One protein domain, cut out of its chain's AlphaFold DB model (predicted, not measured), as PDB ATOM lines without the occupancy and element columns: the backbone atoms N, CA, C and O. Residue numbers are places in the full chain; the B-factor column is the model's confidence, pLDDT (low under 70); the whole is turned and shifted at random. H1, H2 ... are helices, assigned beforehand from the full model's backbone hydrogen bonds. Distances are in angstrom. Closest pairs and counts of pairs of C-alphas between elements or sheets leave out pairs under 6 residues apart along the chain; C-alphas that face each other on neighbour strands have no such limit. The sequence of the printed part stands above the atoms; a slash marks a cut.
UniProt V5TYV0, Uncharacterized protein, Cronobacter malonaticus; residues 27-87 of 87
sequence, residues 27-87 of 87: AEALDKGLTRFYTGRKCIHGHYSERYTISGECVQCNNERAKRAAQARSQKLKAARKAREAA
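AT A GLANCE: This is residues 27 to 87 of the 87 residues of an uncharacterized protein of Cronobacter malonaticus (UniProt V5TYV0). One long straight helix, H2, makes most of the length, sticking out with residues 63 to 85 from a small head of loops. The head is a long winding stretch, residues 32 to 58, with the short helix H1 at its far end. The printed part has 61 residues with two named helices, H1 then H2, and no named strand; the class is all helix. It is extended, with a radius of gyration of the C-alphas of 18.2 A and spans of 60 by 24 by 11 A.

HOW THE PARTS SIT: H2, residues 59 to 85, stands free from residue 63. H1, residues 27 to 31, is apart from H2. In the long link of 27 residues between them, residues 36 to 37 pair with residues 51 to 52, antiparallel. Every O i to N i+4 pair is within hydrogen-bond range in H1 and H2.

IN THESE COORDINATES: H2 measures 39.0 A, from C-alpha 59 at (17.922, -46.670, 16.634) to C-alpha 85 at (41.001, -65.169, -8.755). H1 begins at C-alpha 27, (5.406, -34.072, 20.186), and measures 6.3 A.

THE WHOLE: The two C-alphas farthest apart, those of Asp 31 and Ala 87, are 59.8 A apart. The printed part has no cut, and no printed residue has a pLDDT under 70.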
ATOM      1  N   ALA A  27       5.763 -35.490  20.239       85.94
ATOM      2  CA  ALA A  27       5.406 -34.072  20.186       85.94
ATOM      3  C   ALA A  27       6.379 -33.228  21.020       85.94
ATOM      4  O   ALA A  27       7.008 -32.321  20.490       85.94
ATOM      5  N   GLU A  28       6.621 -33.625  22.272       85.94
ATOM      6  CA  GLU A  28       7.585 -32.944  23.146       85.94
ATOM      7  C   GLU A  28       9.005 -32.967  22.567       85.94
ATOM      8  O   GLU A  28       9.760 -32.009  22.714       85.94
ATOM      9  N   ALA A  29       9.384 -34.051  21.886       86.94
ATOM     10  CA  ALA A  29      10.671 -34.132  21.209       86.94
ATOM     11  C   ALA A  29      10.769 -33.171  20.014       86.94
ATOM     12  O   ALA A  29      11.828 -32.587  19.804       86.94
ATOM     13  N   LEU A  30       9.687 -32.988  19.250       86.25
ATOM     14  CA  LEU A  30       9.634 -32.026  18.145       86.25
ATOM     15  C   LEU A  30       9.702 -30.584  18.657       86.25
ATOM     16  O   LEU A  30      10.484 -29.802  18.121       86.25
ATOM     17  N   ASP A  31       8.972 -30.269  19.727       88.12
ATOM     18  CA  ASP A  31       8.983 -28.942  20.357       88.12
ATOM     19  C   ASP A  31      10.366 -28.605  20.933       88.12
ATOM     20  O   ASP A  31      10.863 -27.490  20.782       88.12
ATOM     21  N   LYS A  32      11.042 -29.597  21.530       85.31
ATOM     22  CA  LYS A  32      12.428 -29.478  22.010       85.31
ATOM     23  C   LYS A  32      13.469 -29.480  20.874       85.31
ATOM     24  O   LYS A  32      14.660 -29.346  21.147       85.31
ATOM     25  N   GLY A  33      13.067 -29.667  19.613       86.50
ATOM     26  CA  GLY A  33      13.983 -29.768  18.469       86.50
ATOM     27  C   GLY A  33      14.895 -31.003  18.509       86.50
ATOM     28  O   GLY A  33      15.957 -31.027  17.882       86.50
ATOM     29  N   LEU A  34      14.508 -32.036  19.257       86.75
ATOM     30  CA  LEU A  34      15.254 -33.276  19.388       86.75
ATOM     31  C   LEU A  34      15.037 -34.161  18.158       86.75
ATOM     32  O   LEU A  34      13.933 -34.364  17.654       86.75
ATOM     33  N   THR A  35      16.124 -34.760  17.682       86.88
ATOM     34  CA  THR A  35      16.063 -35.725  16.569       86.88
ATOM     35  C   THR A  35      15.688 -37.132  17.036       86.88
ATOM     36  O   THR A  35      15.388 -38.010  16.220       86.88
ATOM     37  N   ARG A  36      15.724 -37.365  18.352       87.44
ATOM     38  CA  ARG A  36      15.523 -38.663  18.992       87.44
ATOM     39  C   ARG A  36      14.777 -38.506  20.305       87.44
ATOM     40  O   ARG A  36      14.898 -37.481  20.966       87.44
ATOM     41  N   PHE A  37      14.021 -39.532  20.663       88.25
ATOM     42  CA  PHE A  37      13.209 -39.545  21.869       88.25
ATOM     43  C   PHE A  37      13.087 -40.954  22.439       88.25
ATOM     44  O   PHE A  37      13.140 -41.944  21.702       88.25
ATOM     45  N   TYR A  38      12.896 -41.056  23.752       88.06
ATOM     46  CA  TYR A  38      12.691 -42.328  24.427       88.06
ATOM     47  C   TYR A  38      11.303 -42.391  25.046       88.06
ATOM     48  O   TYR A  38      10.921 -41.551  25.845       88.06
ATOM     49  N   THR A  39      10.547 -43.428  24.698       84.81
ATOM     50  CA  THR A  39       9.164 -43.614  25.174       84.81
ATOM     51  C   THR A  39       9.060 -44.574  26.355       84.81
ATOM     52  O   THR A  39       7.967 -44.800  26.870       84.81
ATOM     53  N   GLY A  40      10.161 -45.215  26.764       85.62
ATOM     54  CA  GLY A  40      10.129 -46.289  27.764       85.62
ATOM     55  C   GLY A  40       9.515 -47.604  27.281       85.62
ATOM     56  O   GLY A  40       9.440 -48.556  28.051       85.62
ATOM     57  N   ARG A  41       9.056 -47.675  26.025       85.31
ATOM     58  CA  ARG A  41       8.410 -48.862  25.456       85.31
ATOM     59  C   ARG A  41       9.364 -49.610  24.536       85.31
ATOM     60  O   ARG A  41       9.968 -49.022  23.637       85.31
ATOM     61  N   LYS A  42       9.413 -50.931  24.713       88.06
ATOM     62  CA  LYS A  42      10.146 -51.855  23.842       88.06
ATOM     63  C   LYS A  42       9.646 -51.734  22.393       88.06
ATOM     64  O   LYS A  42       8.452 -51.556  22.144       88.06
ATOM     65  N   CYS A  43      10.553 -51.801  21.424       87.81
ATOM     66  CA  CYS A  43      10.190 -51.902  20.011       87.81
ATOM     67  C   CYS A  43       9.500 -53.245  19.712       87.81
ATOM     68  O   CYS A  43       9.665 -54.194  20.473       87.81
ATOM     69  N   ILE A  44       8.787 -53.352  18.584       87.44
ATOM     70  CA  ILE A  44       8.156 -54.606  18.125       87.44
ATOM     71  C   ILE A  44       9.166 -55.758  18.005       87.44
ATOM     72  O   ILE A  44       8.844 -56.906  18.279       87.44
ATOM     73  N   HIS A  45      10.415 -55.432  17.671       87.25
ATOM     74  CA  HIS A  45      11.527 -56.381  17.595       87.25
ATOM     75  C   HIS A  45      12.185 -56.682  18.945       87.25
ATOM     76  O   HIS A  45      13.053 -57.538  19.034       87.25
ATOM     77  N   GLY A  46      11.787 -55.984  20.005       90.38
ATOM     78  CA  GLY A  46      12.331 -56.205  21.332       90.38
ATOM     79  C   GLY A  46      13.436 -55.231  21.774       90.38
ATOM     80  O   GLY A  46      14.073 -55.454  22.800       90.38
ATOM     81  N   HIS A  47      13.665 -54.140  21.056       89.56
ATOM     82  CA  HIS A  47      14.729 -53.193  21.404       89.56
ATOM     83  C   HIS A  47      14.286 -52.183  22.469       89.56
ATOM     84  O   HIS A  47      13.235 -51.557  22.321       89.56
ATOM     85  N   TYR A  48      15.106 -51.989  23.505       86.50
ATOM     86  CA  TYR A  48      15.024 -50.845  24.417       86.50
ATOM     87  C   TYR A  48      15.997 -49.775  23.928       86.50
ATOM     88  O   TYR A  48      17.175 -49.781  24.272       86.50
ATOM     89  N   SER A  49      15.522 -48.899  23.048       85.69
ATOM     90  CA  SER A  49      16.333 -47.814  22.501       85.69
ATOM     91  C   SER A  49      15.485 -46.580  22.242       85.69
ATOM     92  O   SER A  49      14.260 -46.662  22.123       85.69
ATOM     93  N   GLU A  50      16.154 -45.448  22.063       89.38
ATOM     94  CA  GLU A  50      15.556 -44.258  21.469       89.38
ATOM     95  C   GLU A  50      14.951 -44.560  20.090       89.38
ATOM     96  O   GLU A  50      15.329 -45.518  19.392       89.38
ATOM     97  N   ARG A  51      14.009 -43.707  19.698       90.62
ATOM     98  CA  ARG A  51      13.353 -43.678  18.395       90.62
ATOM     99  C   ARG A  51      13.645 -42.353  17.714       90.62
ATOM    100  O   ARG A  51      13.764 -41.328  18.380       90.62
ATOM    101  N   TYR A  52      13.749 -42.367  16.394       90.81
ATOM    102  CA  TYR A  52      13.896 -41.141  15.614       90.81
ATOM    103  C   TYR A  52      12.570 -40.390  15.538       90.81
ATOM    104  O   TYR A  52      11.537 -41.001  15.272       90.81
ATOM    105  N   THR A  53      12.595 -39.067  15.703       88.25
ATOM    106  CA  THR A  53      11.380 -38.238  15.609       88.25
ATOM    107  C   THR A  53      10.778 -38.242  14.206       88.25
ATOM    108  O   THR A  53       9.559 -38.289  14.083       88.25
ATOM    109  N   ILE A  54      11.615 -38.281  13.162       86.81
ATOM    110  CA  ILE A  54      11.183 -38.227  11.754       86.81
ATOM    111  C   ILE A  54      10.607 -39.564  11.265       86.81
ATOM    112  O   ILE A  54       9.549 -39.590  10.648       86.81
ATOM    113  N   SER A  55      11.305 -40.679  11.502       85.44
ATOM    114  CA  SER A  55      10.908 -41.988  10.957       85.44
ATOM    115  C   SER A  55      10.120 -42.854  11.941       85.44
ATOM    116  O   SER A  55       9.517 -43.841  11.527       85.44
ATOM    117  N   GLY A  56      10.163 -42.553  13.244       85.00
ATOM    118  CA  GLY A  56       9.588 -43.397  14.299       85.00
ATOM    119  C   GLY A  56      10.316 -44.734  14.516       85.00
ATOM    120  O   GLY A  56       9.958 -45.502  15.419       85.00
ATOM    121  N   GLU A  57      11.347 -45.025  13.714       89.62
ATOM    122  CA  GLU A  57      12.141 -46.246  13.813       89.62
ATOM    123  C   GLU A  57      13.042 -46.202  15.049       89.62
ATOM    124  O   GLU A  57      13.564 -45.155  15.441       89.62
ATOM    125  N   CYS A  58      13.233 -47.366  15.669       91.88
ATOM    126  CA  CYS A  58      14.157 -47.505  16.781       91.88
ATOM    127  C   CYS A  58      15.611 -47.456  16.288       91.88
ATOM    128  O   CYS A  58      15.940 -48.045  15.257       91.88
ATOM    129  N   VAL A  59      16.506 -46.801  17.030       90.94
ATOM    130  CA  VAL A  59      17.922 -46.670  16.634       90.94
ATOM    131  C   VAL A  59      18.568 -48.040  16.388       90.94
ATOM    132  O   VAL A  59      19.292 -48.219  15.410       90.94
ATOM    133  N   GLN A  60      18.258 -49.041  17.218       92.50
ATOM    134  CA  GLN A  60      18.782 -50.395  17.022       92.50
ATOM    135  C   GLN A  60      18.260 -51.064  15.744       92.50
ATOM    136  O   GLN A  60      19.037 -51.682  15.027       92.50
ATOM    137  N   CYS A  61      16.988 -50.866  15.402       93.19
ATOM    138  CA  CYS A  61      16.363 -51.403  14.193       93.19
ATOM    139  C   CYS A  61      17.079 -50.879  12.940       93.19
ATOM    140  O   CYS A  61      17.443 -51.644  12.043       93.19
ATOM    141  N   ASN A  62      17.361 -49.574  12.931       93.00
ATOM    142  CA  ASN A  62      18.109 -48.934  11.858       93.00
ATOM    143  C   ASN A  62      19.541 -49.495  11.759       93.00
ATOM    144  O   ASN A  62      20.016 -49.823  10.669       93.00
ATOM    145  N   ASN A  63      20.213 -49.689  12.898       92.19
ATOM    146  CA  ASN A  63      21.558 -50.267  12.939       92.19
ATOM    147  C   ASN A  63      21.589 -51.712  12.424       92.19
ATOM    148  O   ASN A  63      22.480 -52.079  11.659       92.19
ATOM    149  N   GLU A  64      20.616 -52.537  12.807       93.88
ATOM    150  CA  GLU A  64      20.499 -53.911  12.318       93.88
ATOM    151  C   GLU A  64      20.277 -53.955  10.810       93.88
ATOM    152  O   GLU A  64      20.932 -54.729  10.106       93.88
ATOM    153  N   ARG A  65      19.400 -53.089  10.295       93.25
ATOM    154  CA  ARG A  65      19.154 -52.946   8.858       93.25
ATOM    155  C   ARG A  65      20.434 -52.557   8.117       93.25
ATOM    156  O   ARG A  65      20.795 -53.211   7.135       93.25
ATOM    157  N   ALA A  66      21.156 -51.552   8.614       93.56
ATOM    158  CA  ALA A  66      22.423 -51.108   8.039       93.56
ATOM    159  C   ALA A  66      23.483 -52.222   8.063       93.56
ATOM    160  O   ALA A  66      24.164 -52.458   7.063       93.56
ATOM    161  N   LYS A  67      23.579 -52.967   9.171       95.06
ATOM    162  CA  LYS A  67      24.499 -54.101   9.318       95.06
ATOM    163  C   LYS A  67      24.197 -55.206   8.308       95.06
ATOM    164  O   LYS A  67      25.121 -55.686   7.653       95.06
ATOM    165  N   ARG A  68      22.924 -55.573   8.127       94.38
ATOM    166  CA  ARG A  68      22.505 -56.579   7.133       94.38
ATOM    167  C   ARG A  68      22.870 -56.150   5.711       94.38
ATOM    168  O   ARG A  68      23.449 -56.939   4.964       94.38
ATOM    169  N   ALA A  69      22.614 -54.892   5.351       94.62
ATOM    170  CA  ALA A  69      22.983 -54.356   4.039       94.62
ATOM    171  C   ALA A  69      24.508 -54.369   3.813       94.62
ATOM    172  O   ALA A  69      24.984 -54.777   2.750       94.62
ATOM    173  N   ALA A  70      25.288 -53.986   4.829       94.88
ATOM    174  CA  ALA A  70      26.748 -54.026   4.776       94.88
ATOM    175  C   ALA A  70      27.284 -55.458   4.614       94.88
ATOM    176  O   ALA A  70      28.188 -55.694   3.810       94.88
ATOM    177  N   GLN A  71      26.701 -56.426   5.330       95.19
ATOM    178  CA  GLN A  71      27.052 -57.842   5.215       95.19
ATOM    179  C   GLN A  71      26.771 -58.380   3.809       95.19
ATOM    180  O   GLN A  71      27.670 -58.959   3.200       95.19
ATOM    181  N   ALA A  72      25.581 -58.128   3.257       94.94
ATOM    182  CA  ALA A  72      25.226 -58.552   1.902       94.94
ATOM    183  C   ALA A  72      26.175 -57.955   0.846       94.94
ATOM    184  O   ALA A  72      26.677 -58.663  -0.031       94.94
ATOM    185  N   ARG A  73      26.506 -56.660   0.970       94.81
ATOM    186  CA  ARG A  73      27.493 -56.000   0.101       94.81
ATOM    187  C   ARG A  73      28.871 -56.651   0.217       94.81
ATOM    188  O   ARG A  73      29.500 -56.922  -0.803       94.81
ATOM    189  N   SER A  74      29.338 -56.908   1.439       94.31
ATOM    190  CA  SER A  74      30.635 -57.550   1.686       94.31
ATOM    191  C   SER A  74      30.698 -58.946   1.068       94.31
ATOM    192  O   SER A  74      31.663 -59.264   0.376       94.31
ATOM    193  N   GLN A  75      29.655 -59.758   1.249       95.31
ATOM    194  CA  GLN A  75      29.567 -61.095   0.665       95.31
ATOM    195  C   GLN A  75      29.626 -61.049  -0.863       95.31
ATOM    196  O   GLN A  75      30.423 -61.771  -1.461       95.31
ATOM    197  N   LYS A  76      28.870 -60.142  -1.497       94.94
ATOM    198  CA  LYS A  76      28.898 -59.957  -2.955       94.94
ATOM    199  C   LYS A  76      30.290 -59.565  -3.460       94.94
ATOM    200  O   LYS A  76      30.759 -60.119  -4.449       94.94
ATOM    201  N   LEU A  77      30.968 -58.643  -2.774       93.75
ATOM    202  CA  LEU A  77      32.327 -58.220  -3.132       93.75
ATOM    203  C   LEU A  77      33.346 -59.355  -2.978       93.75
ATOM    204  O   LEU A  77      34.184 -59.544  -3.855       93.75
ATOM    205  N   LYS A  78      33.256 -60.137  -1.896       94.25
ATOM    206  CA  LYS A  78      34.110 -61.316  -1.679       94.25
ATOM    207  C   LYS A  78      33.885 -62.377  -2.756       94.25
ATOM    208  O   LYS A  78      34.855 -62.904  -3.288       94.25
ATOM    209  N   ALA A  79      32.630 -62.650  -3.109       93.94
ATOM    210  CA  ALA A  79      32.289 -63.580  -4.182       93.94
ATOM    211  C   ALA A  79      32.848 -63.112  -5.535       93.94
ATOM    212  O   ALA A  79      33.475 -63.898  -6.240       93.94
ATOM    213  N   ALA A  80      32.705 -61.824  -5.860       92.75
ATOM    214  CA  ALA A  80      33.263 -61.248  -7.083       92.75
ATOM    215  C   ALA A  80      34.797 -61.318  -7.119       92.75
ATOM    216  O   ALA A  80      35.370 -61.613  -8.164       92.75
ATOM    217  N   ARG A  81      35.471 -61.081  -5.984       94.31
ATOM    218  CA  ARG A  81      36.926 -61.242  -5.868       94.31
ATOM    219  C   ARG A  81      37.344 -62.691  -6.127       94.31
ATOM    220  O   ARG A  81      38.195 -62.915  -6.976       94.31
ATOM    221  N   LYS A  82      36.699 -63.653  -5.462       94.62
ATOM    222  CA  LYS A  82      36.981 -65.084  -5.647       94.62
ATOM    223  C   LYS A  82      36.761 -65.532  -7.098       94.62
ATOM    224  O   LYS A  82      37.547 -66.312  -7.611       94.62
ATOM    225  N   ALA A  83      35.723 -65.024  -7.764       92.19
ATOM    226  CA  ALA A  83      35.451 -65.331  -9.169       92.19
ATOM    227  C   ALA A  83      36.538 -64.804 -10.121       92.19
ATOM    228  O   ALA A  83      36.820 -65.449 -11.120       92.19
ATOM    229  N   ARG A  84      37.158 -63.657  -9.804       91.69
ATOM    230  CA  ARG A  84      38.296 -63.116 -10.566       91.69
ATOM    231  C   ARG A  84      39.592 -63.883 -10.321       91.69
ATOM    232  O   ARG A  84      40.384 -63.992 -11.235       91.69
ATOM    233  N   GLU A  85      39.815 -64.366  -9.100       89.69
ATOM    234  CA  GLU A  85      41.001 -65.169  -8.755       89.69
ATOM    235  C   GLU A  85      40.940 -66.592  -9.344       89.69
ATOM    236  O   GLU A  85      41.972 -67.241  -9.466       89.69
ATOM    237  N   ALA A  86      39.744 -67.086  -9.680       85.81
ATOM    238  CA  ALA A  86      39.527 -68.423 -10.236       85.81
ATOM    239  C   ALA A  86      39.484 -68.477 -11.778       85.81
ATOM    240  O   ALA A  86      39.335 -69.570 -12.322       85.81
ATOM    241  N   ALA A  87      39.555 -67.326 -12.455       75.62
ATOM    242  CA  ALA A  87      39.584 -67.192 -13.913       75.62
ATOM    243  C   ALA A  87      41.012 -66.906 -14.387       75.62
ATOM    244  O   ALA A  87      41.381 -67.440 -15.455       75.62
TER     245      ALA A  87